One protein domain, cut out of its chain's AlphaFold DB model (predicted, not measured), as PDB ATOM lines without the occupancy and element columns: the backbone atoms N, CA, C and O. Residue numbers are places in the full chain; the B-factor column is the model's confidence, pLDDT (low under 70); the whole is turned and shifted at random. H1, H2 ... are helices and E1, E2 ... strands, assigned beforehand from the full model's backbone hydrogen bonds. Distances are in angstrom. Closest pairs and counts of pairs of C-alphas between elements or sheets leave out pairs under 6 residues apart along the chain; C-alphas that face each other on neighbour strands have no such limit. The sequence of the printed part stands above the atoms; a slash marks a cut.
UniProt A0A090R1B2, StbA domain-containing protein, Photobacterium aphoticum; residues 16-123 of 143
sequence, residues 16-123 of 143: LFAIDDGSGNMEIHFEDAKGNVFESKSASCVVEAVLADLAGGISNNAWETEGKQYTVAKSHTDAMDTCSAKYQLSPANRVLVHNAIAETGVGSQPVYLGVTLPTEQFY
ATOM      1  N   LEU A  16     -19.332  86.285  12.160       94.06
ATOM      2  CA  LEU A  16     -19.634  86.541  13.565       94.06
ATOM      3  C   LEU A  16     -20.472  87.815  13.668       94.06
ATOM      4  O   LEU A  16     -19.977  88.902  13.388       94.06
ATOM      5  N   PHE A  17     -21.726  87.663  14.080       95.81
ATOM      6  CA  PHE A  17     -22.638  88.771  14.324       95.81
ATOM      7  C   PHE A  17     -22.740  89.048  15.821       95.81
ATOM      8  O   PHE A  17     -22.970  88.129  16.610       95.81
ATOM      9  N   ALA A  18     -22.628  90.318  16.197       97.50
ATOM     10  CA  ALA A  18     -23.111  90.832  17.469       97.50
ATOM     11  C   ALA A  18     -24.458  91.520  17.227       97.50
ATOM     12  O   ALA A  18     -24.577  92.349  16.324       97.50
ATOM     13  N   ILE A  19     -25.472  91.141  17.998       97.38
ATOM     14  CA  ILE A  19     -26.845  91.608  17.835       97.38
ATOM     15  C   ILE A  19     -27.367  92.071  19.195       97.38
ATOM     16  O   ILE A  19     -27.483  91.267  20.118       97.38
ATOM     17  N   ASP A  20     -27.687  93.358  19.307       97.69
ATOM     18  CA  ASP A  20     -28.518  93.884  20.391       97.69
ATOM     19  C   ASP A  20     -29.977  93.805  19.933       97.69
ATOM     20  O   ASP A  20     -30.477  94.617  19.150       97.69
ATOM     21  N   ASP A  21     -30.638  92.739  20.368       97.38
ATOM     22  CA  ASP A  21     -31.989  92.344  19.996       97.38
ATOM     23  C   ASP A  21     -33.054  92.937  20.928       97.38
ATOM     24  O   ASP A  21     -34.014  92.285  21.352       97.38
ATOM     25  N   GLY A  22     -32.889  94.221  21.240       96.56
ATOM     26  CA  GLY A  22     -33.789  94.994  22.078       96.56
ATOM     27  C   GLY A  22     -35.248  94.998  21.602       96.56
ATOM     28  O   GLY A  22     -35.588  94.882  20.422       96.56
ATOM     29  N   SER A  23     -36.167  95.190  22.547       96.19
ATOM     30  CA  SER A  23     -37.607  95.261  22.265       96.19
ATOM     31  C   SER A  23     -38.024  96.503  21.474       96.19
ATOM     32  O   SER A  23     -39.085  96.496  20.856       96.19
ATOM     33  N   GLY A  24     -37.216  97.567  21.473       96.75
ATOM     34  CA  GLY A  24     -37.475  98.773  20.680       96.75
ATOM     35  C   GLY A  24     -36.832  98.739  19.294       96.75
ATOM     36  O   GLY A  24     -37.460  99.127  18.310       96.75
ATOM     37  N   ASN A  25     -35.583  98.283  19.212       97.56
ATOM     38  CA  ASN A  25     -34.825  98.204  17.968       97.56
ATOM     39  C   ASN A  25     -33.940  96.958  17.964       97.56
ATOM     40  O   ASN A  25     -33.480  96.533  19.019       97.56
ATOM     41  N   MET A  26     -33.680  96.456  16.763       97.00
ATOM     42  CA  MET A  26     -32.688  95.444  16.449       97.00
ATOM     43  C   MET A  26     -31.445  96.151  15.910       97.00
ATOM     44  O   MET A  26     -31.524  96.825  14.879       97.00
ATOM     45  N   GLU A  27     -30.315  96.017  16.593       97.81
ATOM     46  CA  GLU A  27     -29.033  96.587  16.171       97.81
ATOM     47  C   GLU A  27     -28.046  95.456  15.886       97.81
ATOM     48  O   GLU A  27     -27.890  94.536  16.687       97.81
ATOM     49  N   ILE A  28     -27.406  95.491  14.719       96.56
ATOM     50  CA  ILE A  28     -26.489  94.443  14.264       96.56
ATOM     51  C   ILE A  28     -25.127  95.024  13.929       96.56
ATOM     52  O   ILE A  28     -25.036  96.079  13.304       96.56
ATOM     53  N   HIS A  29     -24.081  94.285  14.289       96.56
ATOM     54  CA  HIS A  29     -22.694  94.601  13.979       96.56
ATOM     55  C   HIS A  29     -21.967  93.333  13.520       96.56
ATOM     56  O   HIS A  29     -22.052  92.288  14.171       96.56
ATOM     57  N   PHE A  30     -21.232  93.416  12.412       94.75
ATOM     58  CA  PHE A  30     -20.296  92.367  11.999       94.75
ATOM     59  C   PHE A  30     -19.140  92.948  11.186       94.75
ATOM     60  O   PHE A  30     -19.234  94.047  10.644       94.75
ATOM     61  N   GLU A  31     -18.050  92.194  11.087       92.94
ATOM     62  CA  GLU A  31     -16.908  92.522  10.235       92.94
ATOM     63  C   GLU A  31     -16.875  91.566   9.036       92.94
ATOM     64  O   GLU A  31     -17.040  90.352   9.193       92.94
ATOM     65  N   ASP A  32     -16.709  92.100   7.826       87.31
ATOM     66  CA  ASP A  32     -16.549  91.280   6.627       87.31
ATOM     67  C   ASP A  32     -15.122  90.711   6.494       87.31
ATOM     68  O   ASP A  32     -14.193  91.083   7.204       87.31
ATOM     69  N   ALA A  33     -14.909  89.815   5.527       83.50
ATOM     70  CA  ALA A  33     -13.595  89.202   5.301       83.50
ATOM     71  C   ALA A  33     -12.483  90.196   4.887       83.50
ATOM     72  O   ALA A  33     -11.313  89.815   4.824       83.50
ATOM     73  N   LYS A  34     -12.835  91.441   4.542       86.50
ATOM     74  CA  LYS A  34     -11.904  92.518   4.181       86.50
ATOM     75  C   LYS A  34     -11.614  93.442   5.373       86.50
ATOM     76  O   LYS A  34     -10.819  94.366   5.213       86.50
ATOM     77  N   GLY A  35     -12.218  93.191   6.535       88.25
ATOM     78  CA  GLY A  35     -12.084  94.017   7.729       88.25
ATOM     79  C   GLY A  35     -13.030  95.216   7.771       88.25
ATOM     80  O   GLY A  35     -12.828  96.125   8.574       88.25
ATOM     81  N   ASN A  36     -14.036  95.278   6.890       90.69
ATOM     82  CA  ASN A  36     -15.016  96.360   6.928       90.69
ATOM     83  C   ASN A  36     -16.066  96.064   7.993       90.69
ATOM     84  O   ASN A  36     -16.691  95.003   7.974       90.69
ATOM     85  N   VAL A  37     -16.302  97.036   8.870       93.06
ATOM     86  CA  VAL A  37     -17.383  96.972   9.853       93.06
ATOM     87  C   VAL A  37     -18.696  97.355   9.180       93.06
ATOM     88  O   VAL A  37     -18.797  98.395   8.527       93.06
ATOM     89  N   PHE A  38     -19.702  96.510   9.359       93.94
ATOM     90  CA  PHE A  38     -21.079  96.770   8.986       93.94
ATOM     91  C   PHE A  38     -21.919  96.970  10.242       93.94
ATOM     92  O   PHE A  38     -21.828  96.179  11.181       93.94
ATOM     93  N   GLU A  39     -22.778  97.988  10.213       95.50
ATOM     94  CA  GLU A  39     -23.731  98.288  11.276       95.50
ATOM     95  C   GLU A  39     -25.108  98.555  10.667       95.50
ATOM     96  O   GLU A  39     -25.222  99.205   9.623       95.50
ATOM     97  N   SER A  40     -26.167  98.071  11.308       95.06
ATOM     98  CA  SER A  40     -27.539  98.411  10.926       95.06
ATOM     99  C   SER A  40     -28.452  98.444  12.140       95.06
ATOM    100  O   SER A  40     -28.205  97.776  13.142       95.06
ATOM    101  N   LYS A  41     -29.522  99.228  12.021       96.56
ATOM    102  CA  LYS A  41     -30.558  99.402  13.030       96.56
ATOM    103  C   LYS A  41     -31.931  99.351  12.376       96.56
ATOM    104  O   LYS A  41     -32.198 100.100  11.434       96.56
ATOM    105  N   SER A  42     -32.821  98.526  12.910       96.50
ATOM    106  CA  SER A  42     -34.218  98.440  12.482       96.50
ATOM    107  C   SER A  42     -35.160  98.425  13.684       96.50
ATOM    108  O   SER A  42     -34.763  98.105  14.799       96.50
ATOM    109  N   ALA A  43     -36.413  98.835  13.483       97.56
ATOM    110  CA  ALA A  43     -37.410  98.792  14.547       97.56
ATOM    111  C   ALA A  43     -37.801  97.339  14.847       97.56
ATOM    112  O   ALA A  43     -38.018  96.551  13.924       97.56
ATOM    113  N   SER A  44     -37.979  97.007  16.125       97.94
ATOM    114  CA  SER A  44     -38.506  95.705  16.547       97.94
ATOM    115  C   SER A  44     -40.025  95.676  16.364       97.94
ATOM    116  O   SER A  44     -40.795  95.738  17.318       97.94
ATOM    117  N   CYS A  45     -40.464  95.653  15.105       98.06
ATOM    118  CA  CYS A  45     -41.866  95.710  14.710       98.06
ATOM    119  C   CYS A  45     -42.206  94.520  13.807       98.06
ATOM    120  O   CYS A  45     -41.766  94.417  12.660       98.06
ATOM    121  N   VAL A  46     -43.029  93.621  14.333       98.00
ATOM    122  CA  VAL A  46     -43.423  92.374  13.677       98.00
ATOM    123  C   VAL A  46     -44.910  92.131  13.884       98.00
ATOM    124  O   VAL A  46     -45.447  92.399  14.955       98.00
ATOM    125  N   VAL A  47     -45.576  91.645  12.842       98.00
ATOM    126  CA  VAL A  47     -47.001  91.294  12.840       98.00
ATOM    127  C   VAL A  47     -47.117  89.781  12.680       98.00
ATOM    128  O   VAL A  47     -46.458  89.222  11.807       98.00
ATOM    129  N   GLU A  48     -47.953  89.112  13.477       97.44
ATOM    130  CA  GLU A  48     -48.282  87.682  13.307       97.44
ATOM    131  C   GLU A  48     -49.315  87.501  12.177       97.44
ATOM    132  O   GLU A  48     -50.475  87.164  12.400       97.44
ATOM    133  N   ALA A  49     -48.904  87.827  10.952       96.44
ATOM    134  CA  ALA A  49     -49.654  87.627   9.718       96.44
ATOM    135  C   ALA A  49     -48.710  87.720   8.510       96.44
ATOM    136  O   ALA A  49     -47.590  88.230   8.612       96.44
ATOM    137  N   VAL A  50     -49.189  87.294   7.340       95.00
ATOM    138  CA  VAL A  50     -48.542  87.591   6.055       95.00
ATOM    139  C   VAL A  50     -49.099  88.902   5.519       95.00
ATOM    140  O   VAL A  50     -50.285  88.986   5.202       95.00
ATOM    141  N   LEU A  51     -48.250  89.924   5.410       93.88
ATOM    142  CA  LEU A  51     -48.623  91.185   4.773       93.88
ATOM    143  C   LEU A  51     -48.288  91.153   3.281       93.88
ATOM    144  O   LEU A  51     -47.323  90.513   2.850       93.88
ATOM    145  N   ALA A  52     -49.084  91.882   2.503       90.69
ATOM    146  CA  ALA A  52     -48.823  92.075   1.086       90.69
ATOM    147  C   ALA A  52     -47.685  93.084   0.858       90.69
ATOM    148  O   ALA A  52     -47.491  94.013   1.647       90.69
ATOM    149  N   ASP A  53     -46.952  92.919  -0.239       87.31
ATOM    150  CA  ASP A  53     -46.038  93.936  -0.749       87.31
ATOM    151  C   ASP A  53     -46.785  95.016  -1.562       87.31
ATOM    152  O   ASP A  53     -47.995  94.954  -1.790       87.31
ATOM    153  N   LEU A  54     -46.050  96.032  -2.026       83.50
ATOM    154  CA  LEU A  54     -46.610  97.125  -2.835       83.50
ATOM    155  C   LEU A  54     -47.088  96.685  -4.230       83.50
ATOM    156  O   LEU A  54     -47.831  97.422  -4.876       83.50
ATOM    157  N   ALA A  55     -46.656  95.517  -4.707       87.25
ATOM    158  CA  ALA A  55     -47.061  94.926  -5.978       87.25
ATOM    159  C   ALA A  55     -48.242  93.945  -5.824       87.25
ATOM    160  O   ALA A  55     -48.671  93.350  -6.813       87.25
ATOM    161  N   GLY A  56     -48.786  93.786  -4.611       82.06
ATOM    162  CA  GLY A  56     -49.867  92.847  -4.304       82.06
ATOM    163  C   GLY A  56     -49.412  91.391  -4.136       82.06
ATOM    164  O   GLY A  56     -50.257  90.500  -4.059       82.06
ATOM    165  N   GLY A  57     -48.102  91.144  -4.093       89.44
ATOM    166  CA  GLY A  57     -47.484  89.870  -3.729       89.44
ATOM    167  C   GLY A  57     -47.306  89.717  -2.217       89.44
ATOM    168  O   GLY A  57     -47.808  90.518  -1.434       89.44
ATOM    169  N   ILE A  58     -46.589  88.676  -1.791       90.56
ATOM    170  CA  ILE A  58     -46.211  88.473  -0.384       90.56
ATOM    171  C   ILE A  58     -44.974  89.322  -0.074       90.56
ATOM    172  O   ILE A  58     -44.031  89.337  -0.859       90.56
ATOM    173  N   SER A  59     -44.957  89.994   1.080       92.25
ATOM    174  CA  SER A  59     -43.789  90.752   1.540       92.25
ATOM    175  C   SER A  59     -42.510  89.904   1.564       92.25
ATOM    176  O   SER A  59     -42.501  88.800   2.103       92.25
ATOM    177  N   ASN A  60     -41.394  90.460   1.079       92.06
ATOM    178  CA  ASN A  60     -40.063  89.840   1.197       92.06
ATOM    179  C   ASN A  60     -39.590  89.689   2.654       92.06
ATOM    180  O   ASN A  60     -38.629  88.974   2.918       92.06
ATOM    181  N   ASN A  61     -40.280  90.347   3.586       95.31
ATOM    182  CA  ASN A  61     -40.023  90.278   5.020       95.31
ATOM    183  C   ASN A  61     -41.010  89.334   5.730       95.31
ATOM    184  O   ASN A  61     -41.226  89.467   6.937       95.31
ATOM    185  N   ALA A  62     -41.673  88.445   4.982       96.88
ATOM    186  CA  ALA A  62     -42.538  87.408   5.525       96.88
ATOM    187  C   ALA A  62     -41.719  86.168   5.917       96.88
ATOM    188  O   ALA A  62     -40.869  85.695   5.164       96.88
ATOM    189  N   TRP A  63     -42.010  85.624   7.094       97.38
ATOM    190  CA  TRP A  63     -41.292  84.515   7.713       97.38
ATOM    191  C   TRP A  63     -42.269  83.477   8.254       97.38
ATOM    192  O   TRP A  63     -43.366  83.813   8.697       97.38
ATOM    193  N   GLU A  64     -41.844  82.217   8.279       97.00
ATOM    194  CA  GLU A  64     -42.554  81.141   8.966       97.00
ATOM    195  C   GLU A  64     -41.666  80.560  10.065       97.00
ATOM    196  O   GLU A  64     -40.491  80.255   9.850       97.00
ATOM    197  N   THR A  65     -42.223  80.399  11.260       96.12
ATOM    198  CA  THR A  65     -41.560  79.690  12.351       96.12
ATOM    199  C   THR A  65     -42.602  79.079  13.279       96.12
ATOM    200  O   THR A  65     -43.654  79.669  13.521       96.12
ATOM    201  N   GLU A  66     -42.334  77.866  13.764       94.19
ATOM    202  CA  GLU A  66     -43.233  77.138  14.674       94.19
ATOM    203  C   GLU A  66     -44.678  77.007  14.137       94.19
ATOM    204  O   GLU A  66     -45.646  77.038  14.892       94.19
ATOM    205  N   GLY A  67     -44.833  76.875  12.811       95.81
ATOM    206  CA  GLY A  67     -46.134  76.741  12.141       95.81
ATOM    207  C   GLY A  67     -46.967  78.027  12.080       95.81
ATOM    208  O   GLY A  67     -48.141  77.975  11.715       95.81
ATOM    209  N   LYS A  68     -46.383  79.174  12.440       97.38
ATOM    210  CA  LYS A  68     -47.002  80.499  12.367       97.38
ATOM    211  C   LYS A  68     -46.267  81.383  11.369       97.38
ATOM    212  O   LYS A  68     -45.063  81.232  11.164       97.38
ATOM    213  N   GLN A  69     -47.000  82.324  10.788       97.88
ATOM    214  CA  GLN A  69     -46.478  83.269   9.811       97.88
ATOM    215  C   GLN A  69     -46.384  84.666  10.413       97.88
ATOM    216  O   GLN A  69     -47.271  85.103  11.145       97.88
ATOM    217  N   TYR A  70     -45.305  85.360  10.080       98.44
ATOM    218  CA  TYR A  70     -44.980  86.679  10.595       98.44
ATOM    219  C   TYR A  70     -44.504  87.573   9.460       98.44
ATOM    220  O   TYR A  70     -43.920  87.087   8.498       98.44
ATOM    221  N   THR A  71     -44.681  88.884   9.592       98.19
ATOM    222  CA  THR A  71     -44.070  89.862   8.690       98.19
ATOM    223  C   THR A  71     -43.387  90.959   9.489       98.19
ATOM    224  O   THR A  71     -44.006  91.564  10.368       98.19
ATOM    225  N   VAL A  72     -42.121  91.241   9.174       97.81
ATOM    226  CA  VAL A  72     -41.387  92.379   9.745       97.81
ATOM    227  C   VAL A  72     -41.733  93.649   8.972       97.81
ATOM    228  O   VAL A  72     -41.699  93.679   7.740       97.81
ATOM    229  N   ALA A  73     -42.062  94.714   9.700       95.38
ATOM    230  CA  ALA A  73     -42.470  95.997   9.142       95.38
ATOM    231  C   ALA A  73     -41.724  97.147   9.826       95.38
ATOM    232  O   ALA A  73     -41.258  97.021  10.951       95.38
ATOM    233  N   LYS A  74     -41.646  98.311   9.172       93.12
ATOM    234  CA  LYS A  74     -41.068  99.518   9.798       93.12
ATOM    235  C   LYS A  74     -41.962 100.089  10.903       93.12
ATOM    236  O   LYS A  74     -41.472 100.686  11.852       93.12
ATOM    237  N   SER A  75     -43.271  99.930  10.738       94.44
ATOM    238  CA  SER A  75     -44.312 100.329  11.680       94.44
ATOM    239  C   SER A  75     -45.616  99.657  11.266       94.44
ATOM    240  O   SER A  75     -45.915  99.620  10.069       94.44
ATOM    241  N   HIS A  76     -46.408  99.181  12.220       95.62
ATOM    242  CA  HIS A  76     -47.739  98.642  11.953       95.62
ATOM    243  C   HIS A  76     -48.619  98.783  13.199       95.62
ATOM    244  O   HIS A  76     -48.122  98.650  14.314       95.62
ATOM    245  N   THR A  77     -49.914  99.053  13.028       95.00
ATOM    246  CA  THR A  77     -50.853  99.206  14.158       95.00
ATOM    247  C   THR A  77     -51.092  97.894  14.893       95.00
ATOM    248  O   THR A  77     -51.263  97.894  16.106       95.00
ATOM    249  N   ASP A  78     -51.041  96.787  14.158       96.19
ATOM    250  CA  ASP A  78     -51.238  95.430  14.682       96.19
ATOM    251  C   ASP A  78     -49.910  94.740  15.041       96.19
ATOM    252  O   ASP A  78     -49.809  93.513  15.023       96.19
ATOM    253  N   ALA A  79     -48.857  95.523  15.291       96.94
ATOM    254  CA  ALA A  79     -47.577  94.977  15.718       96.94
ATOM    255  C   ALA A  79     -47.717  94.260  17.070       96.94
ATOM    256  O   ALA A  79     -48.440  94.702  17.966       96.94
ATOM    257  N   MET A  80     -47.004  93.147  17.216       97.12
ATOM    258  CA  MET A  80     -46.928  92.406  18.470       97.12
ATOM    259  C   MET A  80     -46.274  93.257  19.568       97.12
ATOM    260  O   MET A  80     -45.361  94.036  19.299       97.12
ATOM    261  N   ASP A  81     -46.694  93.061  20.821       96.00
ATOM    262  CA  ASP A  81     -46.064  93.706  21.976       96.00
ATOM    263  C   ASP A  81     -44.700  93.070  22.294       96.00
ATOM    264  O   ASP A  81     -44.602  91.995  22.895       96.00
ATOM    265  N   THR A  82     -43.632  93.759  21.901       96.44
ATOM    266  CA  THR A  82     -42.241  93.369  22.163       96.44
ATOM    267  C   THR A  82     -41.746  93.776  23.551       96.44
ATOM    268  O   THR A  82     -40.689  93.320  23.979       96.44
ATOM    269  N   CYS A  83     -42.488  94.596  24.304       94.38
ATOM    270  CA  CYS A  83     -42.089  95.037  25.647       94.38
ATOM    271  C   CYS A  83     -42.363  93.981  26.732       94.38
ATOM    272  O   CYS A  83     -41.991  94.155  27.893       94.38
ATOM    273  N   SER A  84     -42.989  92.866  26.362       93.06
ATOM    274  CA  SER A  84     -43.199  91.715  27.235       93.06
ATOM    275  C   SER A  84     -41.882  91.065  27.665       93.06
ATOM    276  O   SER A  84     -40.994  90.817  26.851       93.06
ATOM    277  N   ALA A  85     -41.795  90.637  28.928       89.56
ATOM    278  CA  ALA A  85     -40.649  89.877  29.436       89.56
ATOM    279  C   ALA A  85     -40.382  88.576  28.651       89.56
ATOM    280  O   ALA A  85     -39.272  88.059  28.659       89.56
ATOM    281  N   LYS A  86     -41.377  88.027  27.948       93.50
ATOM    282  CA  LYS A  86     -41.203  86.803  27.148       93.50
ATOM    283  C   LYS A  86     -40.626  87.060  25.755       93.50
ATOM    284  O   LYS A  86     -40.291  86.096  25.074       93.50
ATOM    285  N   TYR A  87     -40.531  88.321  25.331       96.56
ATOM    286  CA  TYR A  87     -40.148  88.697  23.971       96.56
ATOM    287  C   TYR A  87     -38.820  88.069  23.539       96.56
ATOM    288  O   TYR A  87     -38.765  87.476  22.466       96.56
ATOM    289  N   GLN A  88     -37.798  88.094  24.396       95.75
ATOM    290  CA  GLN A  88     -36.451  87.621  24.046       95.75
ATOM    291  C   GLN A  88     -36.357  86.124  23.742       95.75
ATOM    292  O   GLN A  88     -35.436  85.671  23.078       95.75
ATOM    293  N   LEU A  89     -37.335  85.340  24.197       94.38
ATOM    294  CA  LEU A  89     -37.414  83.903  23.926       94.38
ATOM    295  C   LEU A  89     -38.556  83.564  22.961       94.38
ATOM    296  O   LEU A  89     -38.908  82.398  22.795       94.38
ATOM    297  N   SER A  90     -39.184  84.580  22.369       96.62
ATOM    298  CA  SER A  90     -40.369  84.416  21.537       96.62
ATOM    299  C   SER A  90     -40.022  84.170  20.063       96.62
ATOM    300  O   SER A  90     -38.970  84.601  19.581       96.62
ATOM    301  N   PRO A  91     -40.949  83.568  19.296       97.56
ATOM    302  CA  PRO A  91     -40.841  83.499  17.840       97.56
ATOM    303  C   PRO A  91     -40.692  84.871  17.167       97.56
ATOM    304  O   PRO A  91     -40.029  84.981  16.142       97.56
ATOM    305  N   ALA A  92     -41.267  85.921  17.761       97.25
ATOM    306  CA  ALA A  92     -41.206  87.286  17.249       97.25
ATOM    307  C   ALA A  92     -39.765  87.832  17.236       97.25
ATOM    308  O   ALA A  92     -39.316  88.339  16.209       97.25
ATOM    309  N   ASN A  93     -39.017  87.666  18.337       97.94
ATOM    310  CA  ASN A  93     -37.593  88.020  18.400       97.94
ATOM    311  C   ASN A  93     -36.786  87.208  17.373       97.94
ATOM    312  O   ASN A  93     -36.050  87.792  16.579       97.94
ATOM    313  N   ARG A  94     -37.008  85.884  17.298       97.00
ATOM    314  CA  ARG A  94     -36.351  85.015  16.304       97.00
ATOM    315  C   ARG A  94     -36.549  85.550  14.883       97.00
ATOM    316  O   ARG A  94     -35.583  85.685  14.138       97.00
ATOM    317  N   VAL A  95     -37.786  85.868  14.507       97.81
ATOM    318  CA  VAL A  95     -38.116  86.420  13.185       97.81
ATOM    319  C   VAL A  95     -37.375  87.734  12.929       97.81
ATOM    320  O   VAL A  95     -36.790  87.894  11.861       97.81
ATOM    321  N   LEU A  96     -37.344  88.648  13.901       97.88
ATOM    322  CA  LEU A  96     -36.650  89.931  13.764       97.88
ATOM    323  C   LEU A  96     -35.133  89.760  13.590       97.88
ATOM    324  O   LEU A  96     -34.556  90.395  12.709       97.88
ATOM    325  N   VAL A  97     -34.501  88.865  14.359       96.69
ATOM    326  CA  VAL A  97     -33.067  88.544  14.230       96.69
ATOM    327  C   VAL A  97     -32.758  87.993  12.837       96.69
ATOM    328  O   VAL A  97     -31.843  88.465  12.161       96.69
ATOM    329  N   HIS A  98     -33.545  87.020  12.371       95.56
ATOM    330  CA  HIS A  98     -33.367  86.441  11.039       95.56
ATOM    331  C   HIS A  98     -33.576  87.473   9.924       95.56
ATOM    332  O   HIS A  98     -32.788  87.506   8.975       95.56
ATOM    333  N   ASN A  99     -34.584  88.341  10.053       96.12
ATOM    334  CA  ASN A  99     -34.831  89.415   9.098       96.12
ATOM    335  C   ASN A  99     -33.660  90.400   9.038       96.12
ATOM    336  O   ASN A  99     -33.188  90.713   7.949       96.12
ATOM    337  N   ALA A 100     -33.146  90.838  10.191       94.94
ATOM    338  CA  ALA A 100     -32.018  91.763  10.249       94.94
ATOM    339  C   ALA A 100     -30.757  91.186   9.588       94.94
ATOM    340  O   ALA A 100     -30.094  91.883   8.824       94.94
ATOM    341  N   ILE A 101     -30.459  89.899   9.802       94.12
ATOM    342  CA  ILE A 101     -29.341  89.224   9.122       94.12
ATOM    343  C   ILE A 101     -29.599  89.137   7.613       94.12
ATOM    344  O   ILE A 101     -28.694  89.406   6.821       94.12
ATOM    345  N   ALA A 102     -30.814  88.782   7.189       92.94
ATOM    346  CA  ALA A 102     -31.154  88.673   5.771       92.94
ATOM    347  C   ALA A 102     -30.986  90.010   5.029       92.94
ATOM    348  O   ALA A 102     -30.446  90.029   3.921       92.94
ATOM    349  N   GLU A 103     -31.355  91.127   5.664       91.75
ATOM    350  CA  GLU A 103     -31.210  92.480   5.111       91.75
ATOM    351  C   GLU A 103     -29.745  92.898   4.885       91.75
ATOM    352  O   GLU A 103     -29.485  93.787   4.075       91.75
ATOM    353  N   THR A 104     -28.771  92.228   5.514       90.00
ATOM    354  CA  THR A 104     -27.336  92.473   5.250       90.00
ATOM    355  C   THR A 104     -26.831  91.865   3.941       90.00
ATOM    356  O   THR A 104     -25.717  92.157   3.510       90.00
ATOM    357  N   GLY A 105     -27.610  90.976   3.313       87.75
ATOM    358  CA  GLY A 105     -27.180  90.215   2.137       87.75
ATOM    359  C   GLY A 105     -26.266  89.019   2.446       87.75
ATOM    360  O   GLY A 105     -25.878  88.304   1.525       87.75
ATOM    361  N   VAL A 106     -25.961  88.750   3.723       83.25
ATOM    362  CA  VAL A 106     -25.182  87.580   4.185       83.25
ATOM    363  C   VAL A 106     -26.054  86.315   4.333       83.25
ATOM    364  O   VAL A 106     -25.580  85.242   4.710       83.25
ATOM    365  N   GLY A 107     -27.344  86.410   4.000       69.69
ATOM    366  CA  GLY A 107     -28.287  85.296   4.075       69.69
ATOM    367  C   GLY A 107     -27.778  84.021   3.387       69.69
ATOM    368  O   GLY A 107     -27.131  84.064   2.343       69.69
ATOM    369  N   SER A 108     -28.122  82.864   3.959       76.94
ATOM    370  CA  SER A 108     -27.736  81.513   3.497       76.94
ATOM    371  C   SER A 108     -26.311  81.048   3.830       76.94
ATOM    372  O   SER A 108     -25.941  79.939   3.440       76.94
ATOM    373  N   GLN A 109     -25.516  81.831   4.567       84.88
ATOM    374  CA  GLN A 109     -24.226  81.374   5.101       84.88
ATOM    375  C   GLN A 109     -24.337  80.933   6.567       84.88
ATOM    376  O   GLN A 109     -25.179  81.455   7.300       84.88
ATOM    377  N   PRO A 110     -23.497  79.988   7.031       88.50
ATOM    378  CA  PRO A 110     -23.343  79.732   8.455       88.50
ATOM    379  C   PRO A 110     -22.910  81.008   9.184       88.50
ATOM    380  O   PRO A 110     -22.018  81.718   8.718       88.50
ATOM    381  N   VAL A 111     -23.507  81.266  10.344       91.25
ATOM    382  CA  VAL A 111     -23.173  82.413  11.196       91.25
ATOM    383  C   VAL A 111     -23.040  81.974  12.651       91.25
ATOM    384  O   VAL A 111     -23.708  81.037  13.092       91.25
ATOM    385  N   TYR A 112     -22.189  82.667  13.398       94.25
ATOM    386  CA  TYR A 112     -22.190  82.669  14.854       94.25
ATOM    387  C   TYR A 112     -22.899  83.931  15.339       94.25
ATOM    388  O   TYR A 112     -22.624  85.021  14.840       94.25
ATOM    389  N   LEU A 113     -23.798  83.775  16.309       94.81
ATOM    390  CA  LEU A 113     -24.571  84.874  16.880       94.81
ATOM    391  C   LEU A 113     -24.152  85.103  18.331       94.81
ATOM    392  O   LEU A 113     -24.213  84.182  19.148       94.81
ATOM    393  N   GLY A 114     -23.757  86.330  18.649       96.88
ATOM    394  CA  GLY A 114     -23.795  86.871  20.000       96.88
ATOM    395  C   GLY A 114     -25.036  87.744  20.131       96.88
ATOM    396  O   GLY A 114     -25.139  88.742  19.428       96.88
ATOM    397  N   VAL A 115     -25.964  87.355  21.002       96.81
ATOM    398  CA  VAL A 115     -27.208  88.094  21.281       96.81
ATOM    399  C   VAL A 115     -27.208  88.625  22.709       96.81
ATOM    400  O   VAL A 115     -26.361  88.230  23.522       96.81
ATOM    401  N   THR A 116     -28.162  89.493  23.033       95.44
ATOM    402  CA  THR A 116     -28.297  90.059  24.374       95.44
ATOM    403  C   THR A 116     -29.454  89.434  25.142       95.44
ATOM    404  O   THR A 116     -30.356  88.811  24.595       95.44
ATOM    405  N   LEU A 117     -29.420  89.587  26.463       94.50
ATOM    406  CA  LEU A 117     -30.577  89.352  27.314       94.50
ATOM    407  C   LEU A 117     -30.699  90.522  28.293       94.50
ATOM    408  O   LEU A 117     -29.679  91.011  28.789       94.50
ATOM    409  N   PRO A 118     -31.926  90.950  28.637       92.81
ATOM    410  CA  PRO A 118     -32.161  91.851  29.749       92.81
ATOM    411  C   PRO A 118     -31.465  91.340  31.009       92.81
ATOM    412  O   PRO A 118     -31.434  90.137  31.271       92.81
ATOM    413  N   THR A 119     -30.948  92.263  31.820       91.88
ATOM    414  CA  THR A 119     -30.126  91.938  33.002       91.88
ATOM    415  C   THR A 119     -30.812  90.922  33.923       91.88
ATOM    416  O   THR A 119     -30.187  89.952  34.341       91.88
ATOM    417  N   GLU A 120     -32.110  91.096  34.187       88.88
ATOM    418  CA  GLU A 120     -32.901  90.202  35.048       88.88
ATOM    419  C   GLU A 120     -33.096  88.789  34.472       88.88
ATOM    420  O   GLU A 120     -33.379  87.856  35.216       88.88
ATOM    421  N   GLN A 121     -32.961  88.624  33.153       88.94
ATOM    422  CA  GLN A 121     -33.049  87.324  32.479       88.94
ATOM    423  C   GLN A 121     -31.683  86.655  32.357       88.94
ATOM    424  O   GLN A 121     -31.587  85.433  32.448       88.94
ATOM    425  N   PHE A 122     -30.631  87.450  32.157       91.88
ATOM    426  CA  PHE A 122     -29.265  86.951  32.056       91.88
ATOM    427  C   PHE A 122     -28.741  86.467  33.410       91.88
ATOM    428  O   PHE A 122     -28.188  85.373  33.529       91.88
ATOM    429  N   TYR A 123     -28.936  87.272  34.455       90.06
ATOM    430  CA  TYR A 123     -28.532  86.911  35.804       90.06
ATOM    431  C   TYR A 123     -29.687  86.213  36.508       90.06
ATOM    432  O   TYR A 123     -30.687  86.828  36.863       90.06
TER     433      TYR A 123
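What this domain is: This is residues 16 to 123 of the 143 residues of the protein "StbA domain-containing protein" of Photobacterium aphoticum (UniProt A0A090R1B2). A twisted sheet of four strands, E3 E2 E1 E6, has the helix H1 packed on one face, and the small hairpin E4 and E5 packs on the other side of H1, with the helix in the middle between sheet and hairpin. Two long links without named elements join the hairpin to the rest, and the short helix H2, near the last printed residue, lies farthest from the middle. The printed part has 108 residues, with six named strands and two named helices in the order E1 E2 E3 E4 E5 H1 E6 H2; the large sheet is mixed. The class is mixed, helices and strands, with under half of the residues in named elements. The whole is compact, with a radius of gyration of the C-alphas of 14.2 A and spans of 40 by 37 by 24 A.

Where its parts are: In the large sheet, E3 is residues 37 to 43, 20.7 A long, E2 is residues 25 to 31, 20.3 A, E1 is residues 16 to 21, 15.1 A, and E6 is residues 111 to 115, 12.3 A. E1 begins at C-alpha 16, (-19.634, 86.541, 13.565). H1, residues 91 to 103, measures 18.3 A from C-alpha 91 at (-40.841, 83.499, 17.840) to C-alpha 103. E4 is residues 62 to 65, 10.3 A, and E5 residues 68 to 72, 13.4 A. H2, residues 119 to 122, 5.1 A, ends at C-alpha 122, (-29.265, 86.951, 32.056).

How they stand to each other: E1, E2 and E3 form a meander, each strand the antiparallel neighbour of the one before. N 28 and O 40 of E2 and E3 are 2.9 A apart, and N 20 and O 27 of E1 and E2 are 2.9 A apart, both within hydrogen-bond range. E6, an edge strand, is parallel to E1 at 33 degrees, with N 19 and O 114 2.8 A apart. H1 is on one face of this sheet, giving two layers, a sheet with a helix on one face; the closest C-alphas of E2 and H1, Met 26 and Ala 100, are 7.2 A apart. The hairpin E4 and E5 is antiparallel at 142 degrees, with N 63 and O 70 2.8 A apart. The closest C-alphas of E4 and H1, Trp 63 and Val 95, are 6.6 A apart. H2 is not on the large sheet and is apart from H1. In H1 every O i to N i+4 pair is within hydrogen-bond range; H2 is too short for such a pair, and its one O i to N i+3 pair is within range.

The domain as a whole: The C-alphas farthest apart, of Ala 55 and Tyr 123, are 46.4 A apart. The printed part has no cut. The links E3 to E4 and E5 to H1 are long, 18 residues each. The mean pLDDT of the printed part is 93.8, and one residue, Gly 107, is under 70.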